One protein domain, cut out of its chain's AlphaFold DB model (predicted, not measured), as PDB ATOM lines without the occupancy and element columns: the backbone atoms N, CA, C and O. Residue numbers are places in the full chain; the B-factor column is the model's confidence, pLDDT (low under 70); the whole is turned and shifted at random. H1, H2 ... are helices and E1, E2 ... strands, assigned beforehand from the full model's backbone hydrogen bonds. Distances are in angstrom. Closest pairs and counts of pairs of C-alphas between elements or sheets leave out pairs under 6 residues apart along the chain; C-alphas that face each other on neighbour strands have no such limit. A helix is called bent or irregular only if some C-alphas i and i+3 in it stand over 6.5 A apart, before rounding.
ATOM      1  N   THR A 353     143.174 178.458 152.235       91.56
ATOM      2  CA  THR A 353     143.974 179.640 151.862       91.56
ATOM      3  C   THR A 353     143.592 180.242 150.509       91.56
ATOM      4  O   THR A 353     144.017 181.356 150.197       91.56
ATOM      5  N   VAL A 354     142.778 179.541 149.710       91.38
ATOM      6  CA  VAL A 354     142.303 180.042 148.417       91.38
ATOM      7  C   VAL A 354     141.428 181.284 148.647       91.38
ATOM      8  O   VAL A 354     140.448 181.218 149.395       91.38
ATOM      9  N   PRO A 355     141.741 182.434 148.021       91.06
ATOM     10  CA  PRO A 355     140.936 183.635 148.186       91.06
ATOM     11  C   PRO A 355     139.535 183.452 147.588       91.06
ATOM     12  O   PRO A 355     139.305 182.633 146.700       91.06
ATOM     13  N   PHE A 356     138.577 184.240 148.077       93.25
ATOM     14  CA  PHE A 356     137.284 184.353 147.409       93.25
ATOM     15  C   PHE A 356     137.466 185.019 146.043       93.25
ATOM     16  O   PHE A 356     138.065 186.091 145.941       93.25
ATOM     17  N   GLU A 357     136.887 184.410 145.015       91.69
ATOM     18  CA  GLU A 357     136.863 184.933 143.657       91.69
ATOM     19  C   GLU A 357     135.418 185.138 143.200       91.69
ATOM     20  O   GLU A 357     134.553 184.272 143.354       91.69
ATOM     21  N   HIS A 358     135.150 186.303 142.614       88.31
ATOM     22  CA  HIS A 358     133.848 186.596 142.031       88.31
ATOM     23  C   HIS A 358     133.804 186.128 140.574       88.31
ATOM     24  O   HIS A 358     134.584 186.595 139.742       88.31
ATOM     25  N   TYR A 359     132.856 185.247 140.257       86.31
ATOM     26  CA  TYR A 359     132.657 184.726 138.908       86.31
ATOM     27  C   TYR A 359     131.413 185.347 138.268       86.31
ATOM     28  O   TYR A 359     130.290 185.192 138.756       86.31
ATOM     29  N   ASP A 360     131.584 185.989 137.111       85.50
ATOM     30  CA  ASP A 360     130.450 186.392 136.279       85.50
ATOM     31  C   ASP A 360     129.909 185.168 135.524       85.50
ATOM     32  O   ASP A 360     130.347 184.838 134.418       85.50
ATOM     33  N   PHE A 361     128.966 184.469 136.158       86.62
ATOM     34  CA  PHE A 361     128.338 183.256 135.631       86.62
ATOM     35  C   PHE A 361     127.785 183.442 134.213       86.62
ATOM     36  O   PHE A 361     127.977 182.584 133.351       86.62
ATOM     37  N   ASP A 362     127.102 184.560 133.955       84.69
ATOM     38  CA  ASP A 362     126.412 184.794 132.688       84.69
ATOM     39  C   ASP A 362     127.406 185.131 131.569       84.69
ATOM     40  O   ASP A 362     127.244 184.669 130.433       84.69
ATOM     41  N   LEU A 363     128.465 185.884 131.882       86.25
ATOM     42  CA  LEU A 363     129.564 186.145 130.955       86.25
ATOM     43  C   LEU A 363     130.347 184.866 130.638       86.25
ATOM     44  O   LEU A 363     130.595 184.587 129.465       86.25
ATOM     45  N   LEU A 364     130.713 184.083 131.656       86.25
ATOM     46  CA  LEU A 364     131.484 182.847 131.491       86.25
ATOM     47  C   LEU A 364     130.703 181.804 130.691       86.25
ATOM     48  O   LEU A 364     131.236 181.251 129.734       86.25
ATOM     49  N   ARG A 365     129.412 181.619 130.989       85.31
ATOM     50  CA  ARG A 365     128.538 180.705 130.240       85.31
ATOM     51  C   ARG A 365     128.373 181.122 128.774       85.31
ATOM     52  O   ARG A 365     128.232 180.265 127.903       85.31
ATOM     53  N   LYS A 366     128.366 182.428 128.476       84.69
ATOM     54  CA  LYS A 366     128.332 182.942 127.093       84.69
ATOM     55  C   LYS A 366     129.667 182.746 126.372       84.69
ATOM     56  O   LYS A 366     129.654 182.343 125.209       84.69
ATOM     57  N   LYS A 367     130.792 183.012 127.043       81.88
ATOM     58  CA  LYS A 367     132.142 182.816 126.489       81.88
ATOM     59  C   LYS A 367     132.402 181.346 126.162       81.88
ATOM     60  O   LYS A 367     132.732 181.050 125.021       81.88
ATOM     61  N   ASP A 368     132.114 180.437 127.092       80.00
ATOM     62  CA  ASP A 368     132.288 178.987 126.909       80.00
ATOM     63  C   ASP A 368     131.490 178.440 125.705       80.00
ATOM     64  O   ASP A 368     131.952 177.571 124.973       80.00
ATOM     65  N   ARG A 369     130.316 179.025 125.415       77.25
ATOM     66  CA  ARG A 369     129.500 178.684 124.233       77.25
ATOM     67  C   ARG A 369     130.031 179.223 122.905       77.25
ATOM     68  O   ARG A 369     129.666 178.682 121.865       77.25
ATOM     69  N   THR A 370     130.777 180.325 122.914       73.12
ATOM     70  CA  THR A 370     131.129 181.082 121.695       73.12
ATOM     71  C   THR A 370     132.589 180.915 121.287       73.12
ATOM     72  O   THR A 370     132.874 180.903 120.092       73.12
ATOM     73  N   ALA A 371     133.493 180.742 122.251       66.69
ATOM     74  CA  ALA A 371     134.907 180.460 122.042       66.69
ATOM     75  C   ALA A 371     135.464 179.760 123.298       66.69
ATOM     76  O   ALA A 371     135.828 180.444 124.258       66.69
ATOM     77  N   PRO A 372     135.504 178.414 123.335       68.50
ATOM     78  CA  PRO A 372     136.068 177.679 124.462       68.50
ATOM     79  C   PRO A 372     137.599 177.799 124.447       68.50
ATOM     80  O   PRO A 372     138.311 176.910 123.987       68.50
ATOM     81  N   GLU A 373     138.112 178.932 124.917       63.94
ATOM     82  CA  GLU A 373     139.523 179.105 125.254       63.94
ATOM     83  C   GLU A 373     139.705 178.822 126.751       63.94
ATOM     84  O   GLU A 373     139.207 179.564 127.596       63.94
ATOM     85  N   GLY A 374     140.410 177.734 127.082       68.12
ATOM     86  CA  GLY A 374     140.727 177.351 128.462       68.12
ATOM     87  C   GLY A 374     140.096 176.030 128.931       68.12
ATOM     88  O   GLY A 374     139.525 175.288 128.130       68.12
ATOM     89  N   PRO A 375     140.252 175.686 130.225       76.19
ATOM     90  CA  PRO A 375     139.700 174.462 130.795       76.19
ATOM     91  C   PRO A 375     138.167 174.485 130.781       76.19
ATOM     92  O   PRO A 375     137.540 175.493 131.098       76.19
ATOM     93  N   ARG A 376     137.566 173.346 130.424       83.44
ATOM     94  CA  ARG A 376     136.113 173.185 130.304       83.44
ATOM     95  C   ARG A 376     135.413 173.437 131.640       83.44
ATOM     96  O   ARG A 376     135.792 172.844 132.650       83.44
ATOM     97  N   LEU A 377     134.352 174.242 131.615       88.12
ATOM     98  CA  LEU A 377     133.495 174.513 132.770       88.12
ATOM     99  C   LEU A 377     132.105 173.898 132.577       88.12
ATOM    100  O   LEU A 377     131.597 173.788 131.460       88.12
ATOM    101  N   TYR A 378     131.468 173.516 133.680       88.88
ATOM    102  CA  TYR A 378     130.084 173.050 133.695       88.88
ATOM    103  C   TYR A 378     129.228 173.994 134.529       88.88
ATOM    104  O   TYR A 378     129.587 174.349 135.649       88.88
ATOM    105  N   PHE A 379     128.080 174.385 133.981       89.31
ATOM    106  CA  PHE A 379     127.190 175.373 134.580       89.31
ATOM    107  C   PHE A 379     125.864 174.718 134.966       89.31
ATOM    108  O   PHE A 379     125.161 174.188 134.100       89.31
ATOM    109  N   SER A 380     125.503 174.801 136.243       87.12
ATOM    110  CA  SER A 380     124.208 174.387 136.786       87.12
ATOM    111  C   SER A 380     123.450 175.603 137.324       87.12
ATOM    112  O   SER A 380     124.027 176.542 137.867       87.12
ATOM    113  N   SER A 381     122.132 175.606 137.146       83.88
ATOM    114  CA  SER A 381     121.224 176.576 137.760       83.88
ATOM    115  C   SER A 381     119.929 175.871 138.144       83.88
ATOM    116  O   SER A 381     119.611 174.820 137.579       83.88
ATOM    117  N   SER A 382     119.191 176.428 139.104       76.19
ATOM    118  CA  SER A 382     117.879 175.888 139.478       76.19
ATOM    119  C   SER A 382     116.955 175.773 138.252       76.19
ATOM    120  O   SER A 382     117.029 176.603 137.342       76.19
ATOM    121  N   PRO A 383     116.126 174.714 138.163       59.31
ATOM    122  CA  PRO A 383     115.235 174.520 137.027       59.31
ATOM    123  C   PRO A 383     114.177 175.627 136.965       59.31
ATOM    124  O   PRO A 383     113.559 175.946 137.980       59.31
ATOM    125  N   GLU A 384     113.918 176.140 135.758       52.81
ATOM    126  CA  GLU A 384     112.871 177.122 135.432       52.81
ATOM    127  C   GLU A 384     111.457 176.568 135.710       52.81
ATOM    128  O   GLU A 384     110.724 176.171 134.804       52.81
ATOM    129  N   ARG A 385     111.046 176.473 136.979       44.97
ATOM    130  CA  ARG A 385     109.659 176.172 137.374       44.97
ATOM    131  C   ARG A 385     109.153 177.227 138.361       44.97
ATOM    132  O   ARG A 385     109.390 177.133 139.560       44.97
ATOM    133  N   GLY A 386     108.411 178.209 137.844       53.19
ATOM    134  CA  GLY A 386     107.759 179.272 138.625       53.19
ATOM    135  C   GLY A 386     108.607 180.539 138.820       53.19
ATOM    136  O   GLY A 386     109.751 180.606 138.386       53.19
ATOM    137  N   SER A 387     108.048 181.559 139.484       49.94
ATOM    138  CA  SER A 387     108.695 182.874 139.681       49.94
ATOM    139  C   SER A 387     109.922 182.854 140.608       49.94
ATOM    140  O   SER A 387     110.627 183.847 140.692       49.94
ATOM    141  N   ALA A 388     110.186 181.741 141.301       51.88
ATOM    142  CA  ALA A 388     111.302 181.581 142.240       51.88
ATOM    143  C   ALA A 388     112.500 180.796 141.657       51.88
ATOM    144  O   ALA A 388     113.390 180.367 142.398       51.88
ATOM    145  N   ALA A 389     112.499 180.558 140.341       57.22
ATOM    146  CA  ALA A 389     113.345 179.558 139.699       57.22
ATOM    147  C   ALA A 389     114.830 179.932 139.525       57.22
ATOM    148  O   ALA A 389     115.647 179.039 139.350       57.22
ATOM    149  N   ASP A 390     115.212 181.205 139.666       71.81
ATOM    150  CA  ASP A 390     116.594 181.667 139.441       71.81
ATOM    151  C   ASP A 390     117.280 182.117 140.740       71.81
ATOM    152  O   ASP A 390     117.719 183.270 140.855       71.81
ATOM    153  N   CYS A 391     117.322 181.238 141.744       82.81
ATOM    154  CA  CYS A 391     117.918 181.521 143.056       82.81
ATOM    155  C   CYS A 391     119.286 180.862 143.296       82.81
ATOM    156  O   CYS A 391     119.953 181.230 144.260       82.81
ATOM    157  N   TYR A 392     119.723 179.937 142.433       88.50
ATOM    158  CA  TYR A 392     120.999 179.226 142.560       88.50
ATOM    159  C   TYR A 392     121.715 179.106 141.215       88.50
ATOM    160  O   TYR A 392     121.103 178.767 140.198       88.50
ATOM    161  N   LYS A 393     123.022 179.360 141.240       91.12
ATOM    162  CA  LYS A 393     123.957 179.176 140.129       91.12
ATOM    163  C   LYS A 393     125.213 178.487 140.651       91.12
ATOM    164  O   LYS A 393     125.738 178.877 141.692       91.12
ATOM    165  N   GLU A 394     125.728 177.516 139.915       91.69
ATOM    166  CA  GLU A 394     126.962 176.814 140.253       91.69
ATOM    167  C   GLU A 394     127.840 176.604 139.020       91.69
ATOM    168  O   GLU A 394     127.365 176.290 137.926       91.69
ATOM    169  N   ILE A 395     129.144 176.778 139.225       92.31
ATOM    170  CA  ILE A 395     130.182 176.497 138.239       92.31
ATOM    171  C   ILE A 395     131.036 175.356 138.781       92.31
ATOM    172  O   ILE A 395     131.513 175.411 139.920       92.31
ATOM    173  N   ARG A 396     131.239 174.335 137.950       91.25
ATOM    174  CA  ARG A 396     132.163 173.231 138.201       91.25
ATOM    175  C   ARG A 396     133.286 173.229 137.180       91.25
ATOM    176  O   ARG A 396     133.080 173.614 136.029       91.25
ATOM    177  N   ASP A 397     134.452 172.770 137.606       88.19
ATOM    178  CA  ASP A 397     135.597 172.565 136.727       88.19
ATOM    179  C   ASP A 397     135.490 171.259 135.914       88.19
ATOM    180  O   ASP A 397     134.533 170.488 136.036       88.19
ATOM    181  N   ALA A 398     136.504 170.990 135.087       83.56
ATOM    182  CA  ALA A 398     136.578 169.791 134.255       83.56
ATOM    183  C   ALA A 398     136.605 168.476 135.058       83.56
ATOM    184  O   ALA A 398     136.225 167.434 134.523       83.56
ATOM    185  N   THR A 399     137.035 168.520 136.325       79.19
ATOM    186  CA  THR A 399     137.072 167.366 137.237       79.19
ATOM    187  C   THR A 399     135.729 167.122 137.928       79.19
ATOM    188  O   THR A 399     135.551 166.106 138.596       79.19
ATOM    189  N   GLY A 400     134.767 168.031 137.741       81.56
ATOM    190  CA  GLY A 400     133.448 167.979 138.357       81.56
ATOM    191  C   GLY A 400     133.384 168.624 139.745       81.56
ATOM    192  O   GLY A 400     132.321 168.566 140.367       81.56
ATOM    193  N   ARG A 401     134.462 169.262 140.223       85.50
ATOM    194  CA  ARG A 401     134.496 169.964 141.514       85.50
ATOM    195  C   ARG A 401     133.804 171.321 141.395       85.50
ATOM    196  O   ARG A 401     134.053 172.064 140.446       85.50
ATOM    197  N   SER A 402     132.948 171.667 142.357       89.88
ATOM    198  CA  SER A 402     132.370 173.014 142.457       89.88
ATOM    199  C   SER A 402     133.472 174.035 142.746       89.88
ATOM    200  O   SER A 402     134.208 173.872 143.712       89.88
ATOM    201  N   ILE A 403     133.558 175.098 141.949       91.31
ATOM    202  CA  ILE A 403     134.500 176.214 142.169       91.31
ATOM    203  C   ILE A 403     133.778 177.503 142.569       91.31
ATOM    204  O   ILE A 403     134.338 178.349 143.263       91.31
ATOM    205  N   TYR A 404     132.504 177.636 142.190       94.12
ATOM    206  CA  TYR A 404     131.686 178.795 142.524       94.12
ATOM    207  C   TYR A 404     130.228 178.400 142.736       94.12
ATOM    208  O   TYR A 404     129.667 177.632 141.950       94.12
ATOM    209  N   ARG A 405     129.609 178.941 143.787       92.75
ATOM    210  CA  ARG A 405     128.184 178.788 144.102       92.75
ATOM    211  C   ARG A 405     127.606 180.149 144.472       92.75
ATOM    212  O   ARG A 405     128.077 180.792 145.407       92.75
ATOM    213  N   ARG A 406     126.568 180.578 143.759       91.56
ATOM    214  CA  ARG A 406     125.900 181.865 143.967       91.56
ATOM    215  C   ARG A 406     124.431 181.675 144.292       91.56
ATOM    216  O   ARG A 406     123.714 180.978 143.572       91.56
ATOM    217  N   PHE A 407     123.988 182.375 145.325       90.50
ATOM    218  CA  PHE A 407     122.615 182.416 145.797       90.50
ATOM    219  C   PHE A 407     122.029 183.811 145.575       90.50
ATOM    220  O   PHE A 407     122.562 184.804 146.071       90.50
ATOM    221  N   GLU A 408     120.940 183.899 144.813       88.19
ATOM    222  CA  GLU A 408     120.331 185.167 144.402       88.19
ATOM    223  C   GLU A 408     118.917 185.327 144.991       88.19
ATOM    224  O   GLU A 408     118.001 184.545 144.712       88.19
ATOM    225  N   ILE A 409     118.716 186.394 145.766       86.75
ATOM    226  CA  ILE A 409     117.404 186.803 146.279       86.75
ATOM    227  C   ILE A 409     116.869 187.931 145.404       86.75
ATOM    228  O   ILE A 409     117.463 189.008 145.336       86.75
ATOM    229  N   LYS A 410     115.738 187.683 144.740       82.69
ATOM    230  CA  LYS A 410     115.078 188.611 143.811       82.69
ATOM    231  C   LYS A 410     113.636 188.883 144.243       82.69
ATOM    232  O   LYS A 410     113.112 188.252 145.158       82.69
ATOM    233  N   GLY A 411     112.992 189.822 143.553       77.69
ATOM    234  CA  GLY A 411     111.557 190.068 143.685       77.69
ATOM    235  C   GLY A 411     111.162 190.931 144.885       77.69
ATOM    236  O   GLY A 411     111.991 191.564 145.544       77.69
ATOM    237  N   ARG A 412     109.852 191.002 145.150       75.12
ATOM    238  CA  ARG A 412     109.259 191.746 146.281       75.12
ATOM    239  C   ARG A 412     108.147 190.940 146.950       75.12
ATOM    240  O   ARG A 412     107.527 190.085 146.324       75.12
ATOM    241  N   GLY A 413     107.863 191.235 148.221       77.62
ATOM    242  CA  GLY A 413     106.755 190.618 148.959       77.62
ATOM    243  C   GLY A 413     106.817 189.086 148.944       77.62
ATOM    244  O   GLY A 413     107.823 188.502 149.338       77.62
ATOM    245  N   LYS A 414     105.752 188.434 148.456       80.56
ATOM    246  CA  LYS A 414     105.643 186.963 148.411       80.56
ATOM    247  C   LYS A 414     106.739 186.293 147.571       80.56
ATOM    248  O   LYS A 414     107.228 185.242 147.962       80.56
ATOM    249  N   GLU A 415     107.142 186.906 146.460       78.06
ATOM    250  CA  GLU A 415     108.200 186.380 145.585       78.06
ATOM    251  C   GLU A 415     109.561 186.402 146.290       78.06
ATOM    252  O   GLU A 415     110.276 185.402 146.295       78.06
ATOM    253  N   ARG A 416     109.876 187.509 146.979       80.44
ATOM    254  CA  ARG A 416     111.100 187.620 147.784       80.44
ATOM    255  C   ARG A 416     111.138 186.573 148.895       80.44
ATOM    256  O   ARG A 416     112.174 185.954 149.100       80.44
ATOM    257  N   ASN A 417     110.018 186.349 149.579       82.88
ATOM    258  CA  ASN A 417     109.936 185.336 150.635       82.88
ATOM    259  C   ASN A 417     110.174 183.918 150.092       82.88
ATOM    260  O   ASN A 417     110.898 183.152 150.719       82.88
ATOM    261  N   ALA A 418     109.646 183.599 148.906       83.06
ATOM    262  CA  ALA A 418     109.919 182.324 148.244       83.06
ATOM    263  C   ALA A 418     111.408 182.174 147.865       83.06
ATOM    264  O   ALA A 418     111.996 181.116 148.078       83.06
ATOM    265  N   HIS A 419     112.052 183.240 147.368       84.19
ATOM    266  CA  HIS A 419     113.502 183.247 147.133       84.19
ATOM    267  C   HIS A 419     114.301 183.031 148.424       84.19
ATOM    268  O   HIS A 419     115.253 182.257 148.425       84.19
ATOM    269  N   ILE A 420     113.919 183.693 149.519       86.06
ATOM    270  CA  ILE A 420     114.559 183.534 150.832       86.06
ATOM    271  C   ILE A 420     114.479 182.079 151.303       86.06
ATOM    272  O   ILE A 420     115.480 181.528 151.758       86.06
ATOM    273  N   GLU A 421     113.310 181.448 151.186       85.06
ATOM    274  CA  GLU A 421     113.110 180.052 151.581       85.06
ATOM    275  C   GLU A 421     113.975 179.095 150.748       85.06
ATOM    276  O   GLU A 421     114.682 178.259 151.312       85.06
ATOM    277  N   ASN A 422     114.023 179.287 149.427       86.31
ATOM    278  CA  ASN A 422     114.863 178.480 148.538       86.31
ATOM    279  C   ASN A 422     116.363 178.684 148.791       86.31
ATOM    280  O   ASN A 422     117.125 177.718 148.806       86.31
ATOM    281  N   VAL A 423     116.806 179.923 149.025       87.50
ATOM    282  CA  VAL A 423     118.207 180.201 149.370       87.50
ATOM    283  C   VAL A 423     118.566 179.554 150.705       87.50
ATOM    284  O   VAL A 423     119.606 178.910 150.791       87.50
ATOM    285  N   ARG A 424     117.702 179.639 151.727       84.56
ATOM    286  CA  ARG A 424     117.913 178.933 153.003       84.56
ATOM    287  C   ARG A 424     118.002 177.422 152.805       84.56
ATOM    288  O   ARG A 424     118.871 176.791 153.398       84.56
ATOM    289  N   HIS A 425     117.142 176.852 151.962       85.62
ATOM    290  CA  HIS A 425     117.207 175.436 151.617       85.62
ATOM    291  C   HIS A 425     118.568 175.072 151.005       85.62
ATOM    292  O   HIS A 425     119.243 174.190 151.525       85.62
ATOM    293  N   HIS A 426     119.026 175.795 149.978       85.25
ATOM    294  CA  HIS A 426     120.316 175.504 149.351       85.25
ATOM    295  C   HIS A 426     121.531 175.789 150.249       85.25
ATOM    296  O   HIS A 426     122.531 175.082 150.163       85.25
ATOM    297  N   VAL A 427     121.456 176.782 151.137       83.44
ATOM    298  CA  VAL A 427     122.494 177.030 152.146       83.44
ATOM    299  C   VAL A 427     122.593 175.853 153.123       83.44
ATOM    300  O   VAL A 427     123.694 175.384 153.412       83.44
ATOM    301  N   ASN A 428     121.457 175.316 153.577       83.38
ATOM    302  CA  ASN A 428     121.432 174.128 154.434       83.38
ATOM    303  C   ASN A 428     121.956 172.874 153.715       83.38
ATOM    304  O   ASN A 428     122.554 172.006 154.350       83.38
ATOM    305  N   GLU A 429     121.787 172.780 152.395       86.62
ATOM    306  CA  GLU A 429     122.373 171.697 151.601       86.62
ATOM    307  C   GLU A 429     123.910 171.720 151.634       86.62
ATOM    308  O   GLU A 429     124.511 170.651 151.713       86.62
ATOM    309  N   ILE A 430     124.557 172.897 151.691       88.75
ATOM    310  CA  ILE A 430     126.022 172.992 151.865       88.75
ATOM    311  C   ILE A 430     126.445 172.350 153.189       88.75
ATOM    312  O   ILE A 430     127.403 171.581 153.223       88.75
ATOM    313  N   ILE A 431     125.716 172.626 154.274       87.75
ATOM    314  CA  ILE A 431     125.984 172.022 155.587       87.75
ATOM    315  C   ILE A 431     125.827 170.505 155.507       87.75
ATOM    316  O   ILE A 431     126.663 169.767 156.025       87.75
ATOM    317  N   ARG A 432     124.770 170.024 154.843       89.56
ATOM    318  CA  ARG A 432     124.516 168.590 154.678       89.56
ATOM    319  C   ARG A 432     125.619 167.905 153.868       89.56
ATOM    320  O   ARG A 432     126.049 166.817 154.241       89.56
ATOM    321  N   GLU A 433     126.088 168.537 152.792       91.06
ATOM    322  CA  GLU A 433     127.232 168.064 152.002       91.06
ATOM    323  C   GLU A 433     128.510 168.027 152.848       91.06
ATOM    324  O   GLU A 433     129.174 166.994 152.907       91.06
ATOM    325  N   ALA A 434     128.809 169.110 153.568       91.88
ATOM    326  CA  ALA A 434     129.988 169.223 154.423       91.88
ATOM    327  C   ALA A 434     129.941 168.261 155.627       91.88
ATOM    328  O   ALA A 434     130.975 167.812 156.107       91.88
ATOM    329  N   SER A 435     128.748 167.877 156.086       89.75
ATOM    330  CA  SER A 435     128.576 166.883 157.155       89.75
ATOM    331  C   SER A 435     128.890 165.454 156.702       89.75
ATOM    332  O   SER A 435     129.079 164.576 157.541       89.75
ATOM    333  N   ASN A 436     128.945 165.191 155.392       91.50
ATOM    334  CA  ASN A 436     129.434 163.917 154.879       91.50
ATOM    335  C   ASN A 436     130.973 163.963 154.778       91.50
ATOM    336  O   ASN A 436     131.491 164.691 153.925       91.50
ATOM    337  N   PRO A 437     131.711 163.155 155.564       90.56
ATOM    338  CA  PRO A 437     133.175 163.152 155.547       90.56
ATOM    339  C   PRO A 437     133.745 162.717 154.190       90.56
ATOM    340  O   PRO A 437     134.839 163.116 153.823       90.56
ATOM    341  N   PHE A 438     132.999 161.953 153.392       91.19
ATOM    342  CA  PHE A 438     133.450 161.509 152.071       91.19
ATOM    343  C   PHE A 438     132.962 162.396 150.920       91.19
ATOM    344  O   PHE A 438     133.027 161.980 149.763       91.19
ATOM    345  N   SER A 439     132.437 163.588 151.211       90.00
ATOM    346  CA  SER A 439     132.010 164.521 150.169       90.00
ATOM    347  C   SER A 439     133.192 165.088 149.380       90.00
ATOM    348  O   SER A 439     134.321 165.189 149.866       90.00
ATOM    349  N   ASP A 440     132.909 165.525 148.154       87.62
ATOM    350  CA  ASP A 440     133.896 166.162 147.272       87.62
ATOM    351  C   ASP A 440     134.367 167.537 147.782       87.62
ATOM    352  O   ASP A 440     135.335 168.082 147.259       87.62
ATOM    353  N   ILE A 441     133.716 168.085 148.818       90.62
ATOM    354  CA  ILE A 441     134.173 169.289 149.528       90.62
ATOM    355  C   ILE A 441     135.510 169.012 150.223       90.62
ATOM    356  O   ILE A 441     136.418 169.837 150.161       90.62
ATOM    357  N   TRP A 442     135.637 167.848 150.866       92.00
ATOM    358  CA  TRP A 442     136.828 167.473 151.633       92.00
ATOM    359  C   TRP A 442     137.851 166.706 150.800       92.00
ATOM    360  O   TRP A 442     139.048 166.755 151.069       92.00
ATOM    361  N   MET A 443     137.375 165.975 149.790       90.31
ATOM    362  CA  MET A 443     138.159 164.958 149.098       90.31
ATOM    363  C   MET A 443     138.455 165.363 147.653       90.31
ATOM    364  O   MET A 443     137.647 165.132 146.751       90.31
ATOM    365  N   THR A 444     139.652 165.899 147.407       87.81
ATOM    366  CA  THR A 444     140.118 166.180 146.039       87.81
ATOM    367  C   THR A 444     140.422 164.880 145.275       87.81
ATOM    368  O   THR A 444     140.761 163.871 145.897       87.81
ATOM    369  N   PRO A 445     140.351 164.862 143.928       85.94
ATOM    370  CA  PRO A 445     140.693 163.672 143.141       85.94
ATOM    371  C   PRO A 445     142.089 163.111 143.451       85.94
ATOM    372  O   PRO A 445     142.240 161.907 143.640       85.94
ATOM    373  N   ALA A 446     143.093 163.984 143.594       86.75
ATOM    374  CA  ALA A 446     144.457 163.583 143.937       86.75
ATOM    375  C   ALA A 446     144.545 162.943 145.333       86.75
ATOM    376  O   ALA A 446     145.209 161.923 145.505       86.75
ATOM    377  N   LEU A 447     143.835 163.494 146.325       90.62
ATOM    378  CA  LEU A 447     143.810 162.943 147.680       90.62
ATOM    379  C   LEU A 447     143.143 161.560 147.726       90.62
ATOM    380  O   LEU A 447     143.623 160.668 148.424       90.62
ATOM    381  N   LYS A 448     142.071 161.357 146.948       90.81
ATOM    382  CA  LYS A 448     141.412 160.047 146.808       90.81
ATOM    383  C   LYS A 448     142.374 158.994 146.258       90.81
ATOM    384  O   LYS A 448     142.439 157.895 146.806       90.81
ATOM    385  N   LEU A 449     143.141 159.346 145.223       88.38
ATOM    386  CA  LEU A 449     144.169 158.468 144.664       88.38
ATOM    387  C   LEU A 449     145.252 158.157 145.705       88.38
ATOM    388  O   LEU A 449     145.566 156.990 145.921       88.38
ATOM    389  N   TRP A 450     145.763 159.166 146.417       91.50
ATOM    390  CA  TRP A 450     146.765 158.945 147.464       91.50
ATOM    391  C   TRP A 450     146.285 157.997 148.565       91.50
ATOM    392  O   TRP A 450     147.013 157.085 148.955       91.50
ATOM    393  N   ILE A 451     145.046 158.153 149.035       92.38
ATOM    394  CA  ILE A 451     144.455 157.250 150.034       92.38
ATOM    395  C   ILE A 451     144.373 155.823 149.500       92.38
ATOM    396  O   ILE A 451     144.693 154.885 150.230       92.38
ATOM    397  N   GLN A 452     143.985 155.641 148.240       90.25
ATOM    398  CA  GLN A 452     143.944 154.322 147.619       90.25
ATOM    399  C   GLN A 452     145.331 153.668 147.564       90.25
ATOM    400  O   GLN A 452     145.454 152.490 147.884       90.25
ATOM    401  N   TYR A 453     146.380 154.426 147.245       87.69
ATOM    402  CA  TYR A 453     147.756 153.919 147.239       87.69
ATOM    403  C   TYR A 453     148.282 153.565 148.632       87.69
ATOM    404  O   TYR A 453     148.932 152.541 148.809       87.69
ATOM    405  N   ILE A 454     147.970 154.382 149.641       90.44
ATOM    406  CA  ILE A 454     148.418 154.149 151.021       90.44
ATOM    407  C   ILE A 454     147.666 152.972 151.662       90.44
ATOM    408  O   ILE A 454     148.235 152.208 152.442       90.44
ATOM    409  N   THR A 455     146.370 152.835 151.374       88.31
ATOM    410  CA  THR A 455     145.530 151.780 151.965       88.31
ATOM    411  C   THR A 455     145.565 150.476 151.179       88.31
ATOM    412  O   THR A 455     145.337 149.427 151.774       88.31
ATOM    413  N   GLY A 456     145.844 150.539 149.877       83.62
ATOM    414  CA  GLY A 456     145.708 149.425 148.944       83.62
ATOM    415  C   GLY A 456     144.261 149.135 148.526       83.62
ATOM    416  O   GLY A 456     144.030 148.170 147.804       83.62
ATOM    417  N   ILE A 457     143.290 149.952 148.953       86.62
ATOM    418  CA  ILE A 457     141.853 149.727 148.751       86.62
ATOM    419  C   ILE A 457     141.297 150.784 147.803       86.62
ATOM    420  O   ILE A 457     141.552 151.977 147.973       86.62
ATOM    421  N   ASN A 458     140.481 150.365 146.834       86.50
ATOM    422  CA  ASN A 458     139.830 151.299 145.926       86.50
ATOM    423  C   ASN A 458     138.959 152.304 146.696       86.50
ATOM    424  O   ASN A 458     138.106 151.928 147.507       86.50
ATOM    425  N   PHE A 459     139.139 153.597 146.420       88.69
ATOM    426  CA  PHE A 459     138.398 154.644 147.117       88.69
ATOM    427  C   PHE A 459     136.876 154.490 146.955       88.69
ATOM    428  O   PHE A 459     136.125 154.776 147.890       88.69
ATOM    429  N   THR A 460     136.400 153.967 145.816       89.38
ATOM    430  CA  THR A 460     134.967 153.701 145.602       89.38
ATOM    431  C   THR A 460     134.409 152.658 146.570       89.38
ATOM    432  O   THR A 460     133.257 152.764 146.994       89.38
ATOM    433  N   ASP A 461     135.221 151.675 146.966       89.00
ATOM    434  CA  ASP A 461     134.838 150.676 147.962       89.00
ATOM    435  C   ASP A 461     134.839 151.237 149.381       89.00
ATOM    436  O   ASP A 461     134.025 150.826 150.210       89.00
ATOM    437  N   ILE A 462     135.695 152.216 149.664       89.81
ATOM    438  CA  ILE A 462     135.712 152.898 150.958       89.81
ATOM    439  C   ILE A 462     134.418 153.702 151.148       89.81
ATOM    440  O   ILE A 462     133.784 153.601 152.197       89.81
ATOM    441  N   VAL A 463     133.979 154.454 150.135       90.56
ATOM    442  CA  VAL A 463     132.843 155.386 150.282       90.56
ATOM    443  C   VAL A 463     131.464 154.749 150.103       90.56
ATOM    444  O   VAL A 463     130.465 155.339 150.520       90.56
ATOM    445  N   ARG A 464     131.369 153.565 149.483       89.81
ATOM    446  CA  ARG A 464     130.075 152.890 149.298       89.81
ATOM    447  C   ARG A 464     129.478 152.419 150.635       89.81
ATOM    448  O   ARG A 464     130.217 152.163 151.587       89.81
ATOM    449  N   PRO A 465     128.148 152.211 150.700       88.19
ATOM    450  CA  PRO A 465     127.517 151.585 151.855       88.19
ATOM    451  C   PRO A 465     128.142 150.226 152.198       88.19
ATOM    452  O   PRO A 465     128.466 149.428 151.307       88.19
ATOM    453  N   GLN A 466     128.290 149.971 153.498       87.81
ATOM    454  CA  GLN A 466     128.831 148.721 154.022       87.81
ATOM    455  C   GLN A 466     127.924 147.542 153.650       87.81
ATOM    456  O   GLN A 466     126.702 147.608 153.806       87.81
ATOM    457  N   LYS A 467     128.531 146.451 153.177       88.69
ATOM    458  CA  LYS A 467     127.864 145.164 152.950       88.69
ATOM    459  C   LYS A 467     128.229 144.182 154.060       88.69
ATOM    460  O   LYS A 467     129.286 144.293 154.674       88.69
ATOM    461  N   MET A 468     127.363 143.192 154.279       82.88
ATOM    462  CA  MET A 468     127.534 142.178 155.330       82.88
ATOM    463  C   MET A 468     128.812 141.340 155.162       82.88
ATOM    464  O   MET A 468     129.403 140.940 156.155       82.88
ATOM    465  N   ASN A 469     129.260 141.143 153.919       83.50
ATOM    466  CA  ASN A 469     130.434 140.334 153.581       83.50
ATOM    467  C   ASN A 469     131.662 141.195 153.224       83.50
ATOM    468  O   ASN A 469     132.554 140.720 152.528       83.50
ATOM    469  N   ASP A 470     131.687 142.478 153.605       82.50
ATOM    470  CA  ASP A 470     132.866 143.317 153.354       82.50
ATOM    471  C   ASP A 470     134.049 142.864 154.236       82.50
ATOM    472  O   ASP A 470     133.837 142.639 155.432       82.50
ATOM    473  N   PRO A 471     135.285 142.802 153.698       83.62
ATOM    474  CA  PRO A 471     136.473 142.427 154.467       83.62
ATOM    475  C   PRO A 471     136.688 143.301 155.711       83.62
ATOM    476  O   PRO A 471     136.419 144.509 155.700       83.62
ATOM    477  N   GLU A 472     137.237 142.720 156.782       84.31
ATOM    478  CA  GLU A 472     137.545 143.456 158.020       84.31
ATOM    479  C   GLU A 472     138.529 144.610 157.794       84.31
ATOM    480  O   GLU A 472     138.369 145.687 158.380       84.31
ATOM    481  N   SER A 473     139.506 144.420 156.903       82.06
ATOM    482  CA  SER A 473     140.468 145.448 156.496       82.06
ATOM    483  C   SER A 473     139.770 146.667 155.883       82.06
ATOM    484  O   SER A 473     140.069 147.804 156.256       82.06
ATOM    485  N   LEU A 474     138.774 146.443 155.021       88.75
ATOM    486  CA  LEU A 474     137.969 147.499 154.409       88.75
ATOM    487  C   LEU A 474     137.117 148.237 155.444       88.75
ATOM    488  O   LEU A 474     137.097 149.468 155.463       88.75
ATOM    489  N   ASN A 475     136.452 147.513 156.342       90.12
ATOM    490  CA  ASN A 475     135.652 148.134 157.402       90.12
ATOM    491  C   ASN A 475     136.520 148.971 158.355       90.12
ATOM    492  O   ASN A 475     136.159 150.101 158.694       90.12
ATOM    493  N   SER A 476     137.696 148.463 158.718       89.69
ATOM    494  CA  SER A 476     138.672 149.180 159.544       89.69
ATOM    495  C   SER A 476     139.183 150.444 158.851       89.69
ATOM    496  O   SER A 476     139.219 151.512 159.467       89.69
ATOM    497  N   ALA A 477     139.511 150.363 157.557       90.62
ATOM    498  CA  ALA A 477     139.932 151.515 156.764       90.62
ATOM    499  C   ALA A 477     138.842 152.597 156.696       90.62
ATOM    500  O   ALA A 477     139.139 153.772 156.910       90.62
ATOM    501  N   ARG A 478     137.571 152.216 156.491       93.19
ATOM    502  CA  ARG A 478     136.431 153.155 156.486       93.19
ATOM    503  C   ARG A 478     136.287 153.909 157.801       93.19
ATOM    504  O   ARG A 478     136.133 155.130 157.791       93.19
ATOM    505  N   ILE A 479     136.316 153.190 158.924       92.81
ATOM    506  CA  ILE A 479     136.157 153.782 160.259       92.81
ATOM    507  C   ILE A 479     137.313 154.738 160.548       92.81
ATOM    508  O   ILE A 479     137.086 155.861 161.001       92.81
ATOM    509  N   THR A 480     138.544 154.309 160.271       94.69
ATOM    510  CA  THR A 480     139.745 155.119 160.490       94.69
ATOM    511  C   THR A 480     139.725 156.377 159.633       94.69
ATOM    512  O   THR A 480     139.884 157.474 160.165       94.69
ATOM    513  N   LEU A 481     139.455 156.249 158.331       95.44
ATOM    514  CA  LEU A 481     139.430 157.391 157.422       95.44
ATOM    515  C   LEU A 481     138.325 158.386 157.790       95.44
ATOM    516  O   LEU A 481     138.580 159.586 157.816       95.44
ATOM    517  N   ARG A 482     137.129 157.901 158.147       95.31
ATOM    518  CA  ARG A 482     136.038 158.751 158.640       95.31
ATOM    519  C   ARG A 482     136.479 159.584 159.844       95.31
ATOM    520  O   ARG A 482     136.336 160.799 159.808       95.31
ATOM    521  N   LYS A 483     137.049 158.942 160.871       96.12
ATOM    522  CA  LYS A 483     137.515 159.627 162.088       96.12
ATOM    523  C   LYS A 483     138.586 160.671 161.791       96.12
ATOM    524  O   LYS A 483     138.579 161.735 162.400       96.12
ATOM    525  N   ILE A 484     139.511 160.358 160.883       97.06
ATOM    526  CA  ILE A 484     140.545 161.304 160.460       97.06
ATOM    527  C   ILE A 484     139.889 162.515 159.802       97.06
ATOM    528  O   ILE A 484     140.144 163.632 160.237       97.06
ATOM    529  N   ILE A 485     139.024 162.311 158.803       95.81
ATOM    530  CA  ILE A 485     138.400 163.427 158.086       95.81
ATOM    531  C   ILE A 485     137.563 164.278 159.039       95.81
ATOM    532  O   ILE A 485     137.756 165.483 159.061       95.81
ATOM    533  N   GLU A 486     136.711 163.672 159.872       95.50
ATOM    534  CA  GLU A 486     135.890 164.395 160.856       95.50
ATOM    535  C   GLU A 486     136.745 165.249 161.803       95.50
ATOM    536  O   GLU A 486     136.405 166.400 162.084       95.50
ATOM    537  N   ARG A 487     137.881 164.711 162.265       96.06
ATOM    538  CA  ARG A 487     138.828 165.442 163.112       96.06
ATOM    539  C   ARG A 487     139.453 166.623 162.371       96.06
ATOM    540  O   ARG A 487     139.455 167.730 162.900       96.06
ATOM    541  N   GLU A 488     139.993 166.391 161.175       95.75
ATOM    542  CA  GLU A 488     140.695 167.425 160.406       95.75
ATOM    543  C   GLU A 488     139.738 168.486 159.829       95.75
ATOM    544  O   GLU A 488     140.119 169.647 159.691       95.75
ATOM    545  N   SER A 489     138.486 168.127 159.521       94.69
ATOM    546  CA  SER A 489     137.485 169.035 158.949       94.69
ATOM    547  C   SER A 489     136.768 169.897 159.993       94.69
ATOM    548  O   SER A 489     136.193 170.926 159.633       94.69
ATOM    549  N   SER A 490     136.780 169.503 161.274       94.12
ATOM    550  CA  SER A 490     136.029 170.171 162.352       94.12
ATOM    551  C   SER A 490     136.252 171.691 162.424       94.12
ATOM    552  O   SER A 490     135.257 172.419 162.439       94.12
ATOM    553  N   PRO A 491     137.495 172.221 162.383       93.88
ATOM    554  CA  PRO A 491     137.717 173.669 162.461       93.88
ATOM    555  C   PRO A 491     137.098 174.433 161.280       93.88
ATOM    556  O   PRO A 491     136.598 175.549 161.422       93.88
ATOM    557  N   TYR A 492     137.099 173.820 160.096       94.50
ATOM    558  CA  TYR A 492     136.545 174.420 158.885       94.50
ATOM    559  C   TYR A 492     135.015 174.364 158.874       94.50
ATOM    560  O   TYR A 492     134.375 175.293 158.379       94.50
ATOM    561  N   LEU A 493     134.419 173.317 159.452       92.44
ATOM    562  CA  LEU A 493     132.973 173.234 159.664       92.44
ATOM    563  C   LEU A 493     132.480 174.347 160.592       92.44
ATOM    564  O   LEU A 493     131.502 175.014 160.267       92.44
ATOM    565  N   GLU A 494     133.170 174.603 161.703       92.12
ATOM    566  CA  GLU A 494     132.838 175.711 162.612       92.12
ATOM    567  C   GLU A 494     132.880 177.069 161.892       92.12
ATOM    568  O   GLU A 494     131.943 177.867 162.000       92.12
ATOM    569  N   LYS A 495     133.918 177.299 161.074       91.38
ATOM    570  CA  LYS A 495     134.047 178.497 160.226       91.38
ATOM    571  C   LYS A 495     132.915 178.605 159.196       91.38
ATOM    572  O   LYS A 495     132.399 179.700 158.969       91.38
ATOM    573  N   LEU A 496     132.501 177.490 158.585       93.00
ATOM    574  CA  LEU A 496     131.347 177.457 157.683       93.00
ATOM    575  C   LEU A 496     130.070 177.870 158.417       93.00
ATOM    576  O   LEU A 496     129.366 178.753 157.936       93.00
ATOM    577  N   TYR A 497     129.781 177.278 159.580       91.00
ATOM    578  CA  TYR A 497     128.589 177.616 160.361       91.00
ATOM    579  C   TYR A 497     128.536 179.105 160.716       91.00
ATOM    580  O   TYR A 497     127.483 179.724 160.571       91.00
ATOM    581  N   ALA A 498     129.664 179.701 161.112       91.19
ATOM    582  CA  ALA A 498     129.748 181.137 161.372       91.19
ATOM    583  C   ALA A 498     129.409 181.973 160.122       91.19
ATOM    584  O   ALA A 498     128.513 182.816 160.170       91.19
ATOM    585  N   ASN A 499     130.041 181.679 158.977       91.56
ATOM    586  CA  ASN A 499     129.768 182.378 157.713       91.56
ATOM    587  C   ASN A 499     128.310 182.222 157.253       91.56
ATOM    588  O   ASN A 499     127.715 183.166 156.727       91.56
ATOM    589  N   LEU A 500     127.719 181.041 157.440       88.50
ATOM    590  CA  LEU A 500     126.334 180.780 157.060       88.50
ATOM    591  C   LEU A 500     125.331 181.468 157.987       88.50
ATOM    592  O   LEU A 500     124.299 181.931 157.501       88.50
ATOM    593  N   ASN A 501     125.639 181.605 159.278       87.56
ATOM    594  CA  ASN A 501     124.833 182.412 160.196       87.56
ATOM    595  C   ASN A 501     124.819 183.886 159.766       87.56
ATOM    596  O   ASN A 501     123.742 184.468 159.644       87.56
ATOM    597  N   GLU A 502     125.978 184.455 159.420       87.25
ATOM    598  CA  GLU A 502     126.065 185.818 158.869       87.25
ATOM    599  C   GLU A 502     125.278 185.962 157.553       87.25
ATOM    600  O   GLU A 502     124.594 186.963 157.323       87.25
ATOM    601  N   CYS A 503     125.317 184.943 156.686       86.25
ATOM    602  CA  CYS A 503     124.480 184.913 155.487       86.25
ATOM    603  C   CYS A 503     122.988 184.887 155.848       86.25
ATOM    604  O   CYS A 503     122.202 185.607 155.238       86.25
ATOM    605  N   GLY A 504     122.586 184.093 156.843       82.62
ATOM    606  CA  GLY A 504     121.213 184.024 157.345       82.62
ATOM    607  C   GLY A 504     120.696 185.364 157.869       82.62
ATOM    608  O   GLY A 504     119.545 185.726 157.599       82.62
ATOM    609  N   GLU A 505     121.550 186.126 158.554       81.50
ATOM    610  CA  GLU A 505     121.257 187.497 158.974       81.50
ATOM    611  C   GLU A 505     121.027 188.403 157.764       81.50
ATOM    612  O   GLU A 505     119.982 189.048 157.692       81.50
ATOM    613  N   LEU A 506     121.929 188.388 156.773       79.44
ATOM    614  CA  LEU A 506     121.799 189.178 155.541       79.44
ATOM    615  C   LEU A 506     120.511 188.853 154.775       79.44
ATOM    616  O   LEU A 506     119.784 189.757 154.368       79.44
ATOM    617  N   ILE A 507     120.193 187.565 154.629       80.56
ATOM    618  CA  ILE A 507     118.973 187.071 153.972       80.56
ATOM    619  C   ILE A 507     117.707 187.613 154.658       80.56
ATOM    620  O   ILE A 507     116.686 187.826 154.001       80.56
ATOM    621  N   SER A 508     117.768 187.832 155.973       75.88
ATOM    622  CA  SER A 508     116.632 188.259 156.793       75.88
ATOM    623  C   SER A 508     116.464 189.784 156.861       75.88
ATOM    624  O   SER A 508     115.467 190.254 157.406       75.88
ATOM    625  N   GLN A 509     117.393 190.569 156.303       73.75
ATOM    626  CA  GLN A 509     117.287 192.031 156.273       73.75
ATOM    627  C   GLN A 509     116.295 192.506 155.202       73.75
ATOM    628  O   GLN A 509     116.283 192.021 154.071       73.75
ATOM    629  N   GLU A 510     115.475 193.509 155.532       69.31
ATOM    630  CA  GLU A 510     114.525 194.101 154.578       69.31
ATOM    631  C   GLU A 510     115.214 194.986 153.529       69.31
ATOM    632  O   GLU A 510     114.755 195.065 152.383       69.31
ATOM    633  N   ASN A 511     116.339 195.610 153.897       72.94
ATOM    634  CA  ASN A 511     117.110 196.476 153.011       72.94
ATOM    635  C   ASN A 511     117.606 195.691 151.778       72.94
ATOM    636  O   ASN A 511     118.056 194.555 151.891       72.94
ATOM    637  N   THR A 512     117.468 196.277 150.587       69.62
ATOM    638  CA  THR A 512     117.910 195.674 149.314       69.62
ATOM    639  C   THR A 512     119.236 196.229 148.813       69.62
ATOM    640  O   THR A 512     119.810 195.652 147.896       69.62
ATOM    641  N   ASP A 513     119.719 197.323 149.404       71.38
ATOM    642  CA  ASP A 513     120.960 197.997 149.013       71.38
ATOM    643  C   ASP A 513     122.109 197.569 149.942       71.38
ATOM    644  O   ASP A 513     122.789 198.392 150.554       71.38
ATOM    645  N   ILE A 514     122.284 196.254 150.096       76.50
ATOM    646  CA  ILE A 514     123.350 195.643 150.901       76.50
ATOM    647  C   ILE A 514     124.342 194.984 149.934       76.50
ATOM    648  O   ILE A 514     123.903 194.315 148.993       76.50
ATOM    649  N   PRO A 515     125.664 195.151 150.124       79.69
ATOM    650  CA  PRO A 515     126.653 194.444 149.317       79.69
ATOM    651  C   PRO A 515     126.504 192.923 149.454       79.69
ATOM    652  O   PRO A 515     126.083 192.420 150.497       79.69
ATOM    653  N   SER A 516     126.861 192.182 148.402       85.31
ATOM    654  CA  SER A 516     126.873 190.721 148.472       85.31
ATOM    655  C   SER A 516     127.871 190.220 149.519       85.31
ATOM    656  O   SER A 516     128.919 190.825 149.761       85.31
ATOM    657  N   LYS A 517     127.533 189.096 150.156       89.19
ATOM    658  CA  LYS A 517     128.429 188.391 151.072       89.19
ATOM    659  C   LYS A 517     129.109 187.274 150.300       89.19
ATOM    660  O   LYS A 517     128.460 186.304 149.918       89.19
ATOM    661  N   GLY A 518     130.406 187.439 150.068       91.69
ATOM    662  CA  GLY A 518     131.279 186.429 149.481       91.69
ATOM    663  C   GLY A 518     132.216 185.839 150.531       91.69
ATOM    664  O   GLY A 518     132.760 186.582 151.349       91.69
ATOM    665  N   PHE A 519     132.416 184.525 150.517       93.56
ATOM    666  CA  PHE A 519     133.462 183.857 151.292       93.56
ATOM    667  C   PHE A 519     133.957 182.603 150.565       93.56
ATOM    668  O   PHE A 519     133.247 182.025 149.746       93.56
ATOM    669  N   ASN A 520     135.188 182.186 150.855       93.69
ATOM    670  CA  ASN A 520     135.707 180.901 150.402       93.69
ATOM    671  C   ASN A 520     135.401 179.825 151.451       93.69
ATOM    672  O   ASN A 520     135.533 180.067 152.654       93.69
ATOM    673  N   PHE A 521     135.015 178.639 150.993       94.31
ATOM    674  CA  PHE A 521     134.973 177.443 151.818       94.31
ATOM    675  C   PHE A 521     135.585 176.273 151.053       94.31
ATOM    676  O   PHE A 521     135.011 175.805 150.069       94.31
ATOM    677  N   GLN A 522     136.751 175.809 151.507       93.31
ATOM    678  CA  GLN A 522     137.458 174.661 150.932       93.31
ATOM    679  C   GLN A 522     137.673 174.779 149.412       93.31
ATOM    680  O   GLN A 522     137.447 173.837 148.648       93.31
ATOM    681  N   GLY A 523     138.104 175.957 148.953       90.25
ATOM    682  CA  GLY A 523     138.346 176.241 147.538       90.25
ATOM    683  C   GLY A 523     137.084 176.568 146.730       90.25
ATOM    684  O   GLY A 523     137.195 176.847 145.540       90.25
ATOM    685  N   ILE A 524     135.900 176.564 147.349       93.56
ATOM    686  CA  ILE A 524     134.638 176.951 146.711       93.56
ATOM    687  C   ILE A 524     134.344 178.411 147.053       93.56
ATOM    688  O   ILE A 524     134.175 178.759 148.223       93.56
ATOM    689  N   SER A 525     134.227 179.264 146.039       94.94
ATOM    690  CA  SER A 525     133.768 180.642 146.233       94.94
ATOM    691  C   SER A 525     132.246 180.665 146.375       94.94
ATOM    692  O   SER A 525     131.514 180.346 145.438       94.94
ATOM    693  N   ILE A 526     131.762 181.017 147.563       94.06
ATOM    694  CA  ILE A 526     130.338 181.082 147.895       94.06
ATOM    695  C   ILE A 526     129.910 182.542 147.963       94.06
ATOM    696  O   ILE A 526     130.523 183.339 148.669       94.06
ATOM    697  N   GLU A 527     128.833 182.886 147.263       93.06
ATOM    698  CA  GLU A 527     128.284 184.237 147.258       93.06
ATOM    699  C   GLU A 527     126.777 184.248 147.510       93.06
ATOM    700  O   GLU A 527     126.013 183.561 146.832       93.06
ATOM    701  N   VAL A 528     126.332 185.088 148.444       90.44
ATOM    702  CA  VAL A 528     124.918 185.383 148.691       90.44
ATOM    703  C   VAL A 528     124.652 186.840 148.327       90.44
ATOM    704  O   VAL A 528     125.276 187.756 148.869       90.44
ATOM    705  N   MET A 529     123.719 187.063 147.405       88.12
ATOM    706  CA  MET A 529     123.397 188.388 146.882       88.12
ATOM    707  C   MET A 529     121.896 188.665 146.934       88.12
ATOM    708  O   MET A 529     121.079 187.888 146.439       88.12
ATOM    709  N   ILE A 530     121.544 189.844 147.444       84.88
ATOM    710  CA  ILE A 530     120.226 190.442 147.232       84.88
ATOM    711  C   ILE A 530     120.318 191.264 145.950       84.88
ATOM    712  O   ILE A 530     121.068 192.232 145.879       84.88
ATOM    713  N   VAL A 531     119.598 190.850 144.911       79.31
ATOM    714  CA  VAL A 531     119.612 191.537 143.620       79.31
ATOM    715  C   VAL A 531     118.631 192.705 143.702       79.31
ATOM    716  O   VAL A 531     117.423 192.474 143.845       79.31
ATOM    717  N   PRO A 532     119.097 193.962 143.590       69.62
ATOM    718  CA  PRO A 532     118.201 195.101 143.594       69.62
ATOM    719  C   PRO A 532     117.233 194.968 142.423       69.62
ATOM    720  O   PRO A 532     117.641 194.802 141.271       69.62
ATOM    721  N   SER A 533     115.931 195.044 142.704       62.50
ATOM    722  CA  SER A 533     114.946 195.149 141.627       62.50
ATOM    723  C   SER A 533     115.302 196.366 140.770       62.50
ATOM    724  O   SER A 533     115.284 197.496 141.266       62.50
ATOM    725  N   SER A 534     115.641 196.147 139.492       53.91
ATOM    726  CA  SER A 534     115.781 197.247 138.540       53.91
ATOM    727  C   SER A 534     114.513 198.085 138.664       53.91
ATOM    728  O   SER A 534     113.400 197.549 138.656       53.91
ATOM    729  N   LYS A 535     114.654 199.393 138.925       44.78
ATOM    730  CA  LYS A 535     113.493 200.276 139.057       44.78
ATOM    731  C   LYS A 535     112.728 200.180 137.739       44.78
ATOM    732  O   LYS A 535     113.085 200.858 136.782       44.78
ATOM    733  N   MET A 536     111.670 199.366 137.679       47.31
ATOM    734  CA  MET A 536     110.715 199.449 136.583       47.31
ATOM    735  C   MET A 536     110.278 200.908 136.537       47.31
ATOM    736  O   MET A 536     109.799 201.439 137.551       47.31
ATOM    737  N   GLY A 537     110.513 201.571 135.404       47.78
ATOM    738  CA  GLY A 537     110.040 202.931 135.186       47.78
ATOM    739  C   GLY A 537     108.560 203.001 135.552       47.78
ATOM    740  O   GLY A 537     107.821 202.046 135.315       47.78
ATOM    741  N   PHE A 538     108.145 204.100 136.179       51.16
ATOM    742  CA  PHE A 538     106.787 204.299 136.702       51.16
ATOM    743  C   PHE A 538     105.690 203.865 135.708       51.16
ATOM    744  O   PHE A 538     104.726 203.214 136.098       51.16
ATOM    745  N   ILE A 539     105.914 204.103 134.412       53.22
ATOM    746  CA  ILE A 539     105.025 203.709 133.313       53.22
ATOM    747  C   ILE A 539     104.857 202.182 133.205       53.22
ATOM    748  O   ILE A 539     103.732 201.705 133.160       53.22
ATOM    749  N   LYS A 540     105.932 201.382 133.254       52.00
ATOM    750  CA  LYS A 540     105.817 199.907 133.210       52.00
ATOM    751  C   LYS A 540     105.104 199.328 134.437       52.00
ATOM    752  O   LYS A 540     104.464 198.297 134.313       52.00
TER     753      LYS A 540
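This is residues 353 to 540 of the 546 residues of an uncharacterized protein of Succinivibrio dextrinosolvens DSM 3072 (UniProt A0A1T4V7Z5). A five-stranded sheet has two long helical parts, H2 and the arm H5b, side by side over one face, and the short helix H1 over E1 and E2 on the other face. Past one end of this body, H3, H4 and the arm H5a form a smaller head off the sheet, while residues 535 to 540 stick out as a tail at the other end. The printed part has 188 residues with five named helices and five named strands, in the order H1 E1 E2 E3 H2 H3 H4 H5 E4 E5. The mixed sheet runs E1 E2 E3 E5 E4, and the class is mixed, helices and strands. The whole is loose and elongated, with a radius of gyration of the C-alphas of 19.9 A and spans of 72 by 40 by 33 A.

H1, residues 361 to 370, is on the sheet over E1, residues 378 to 381, and E2, residues 392 to 396, at a height of 10.3 A; its closest C-alphas to E1 are Arg 365 and Phe 379, 7.0 A. E1, E2 and E3, residues 402 to 409, form a meander, each strand the antiparallel neighbour of the one before, with N 378 and O 396 at 2.9 A and N 393 and O 406 at 2.9 A. H2, residues 414 to 434, is on the opposite face from H1, over E3, with closest C-alphas Ile 409 and His 419, 5.3 A. H3, residues 445 to 455, touches H4, residues 459 to 463, at C-alphas Gln 452 and Phe 459, 5.6 A. H5, residues 472 to 508, was assigned as one helix by its hydrogen bonds but is bent, with C-alphas 488 and 491 7.2 A apart; its arms H5a, residues 472 to 488, and H5b, residues 491 to 508, stand at a steep tilt of 57 degrees. H5a touches H4 with residues 474 to 478 alone, closest at C-alphas Ile 462 and Arg 478, 5.6 A. H5b touches H2 at a shallow tilt of 2 degrees, opposite ways, closest at C-alphas Ile 420 and Ile 507, 6.5 A. H5b is over E4, residues 517 to 521, and E5, residues 524 to 530, which form a hairpin with N 517 and O 528 at 2.9 A. E5 is parallel to E3, with N 405 and O 525 at 2.9 A. Every O i to N i+4 pair is within hydrogen-bond range in H1, H3, H4, H5a and H5b, and 16 of 17 are in H2.

H1 begins at C-alpha 361, (128.338, 183.256, 135.631). H2 is 30.7 A long, H5a 24.3 A, H5b 26.3 A and E3 20.7 A. E5, 19.7 A long, ends at C-alpha 530, (120.226, 190.442, 147.232).

The C-alphas farthest apart are those of Glu 472 and Ile 539, 72.8 A. The printed part has no cut, and no link is long. Its mean pLDDT is 83.9; residues 371 to 374, 383 to 389, 510, 512 and 532 to 540 are under 70.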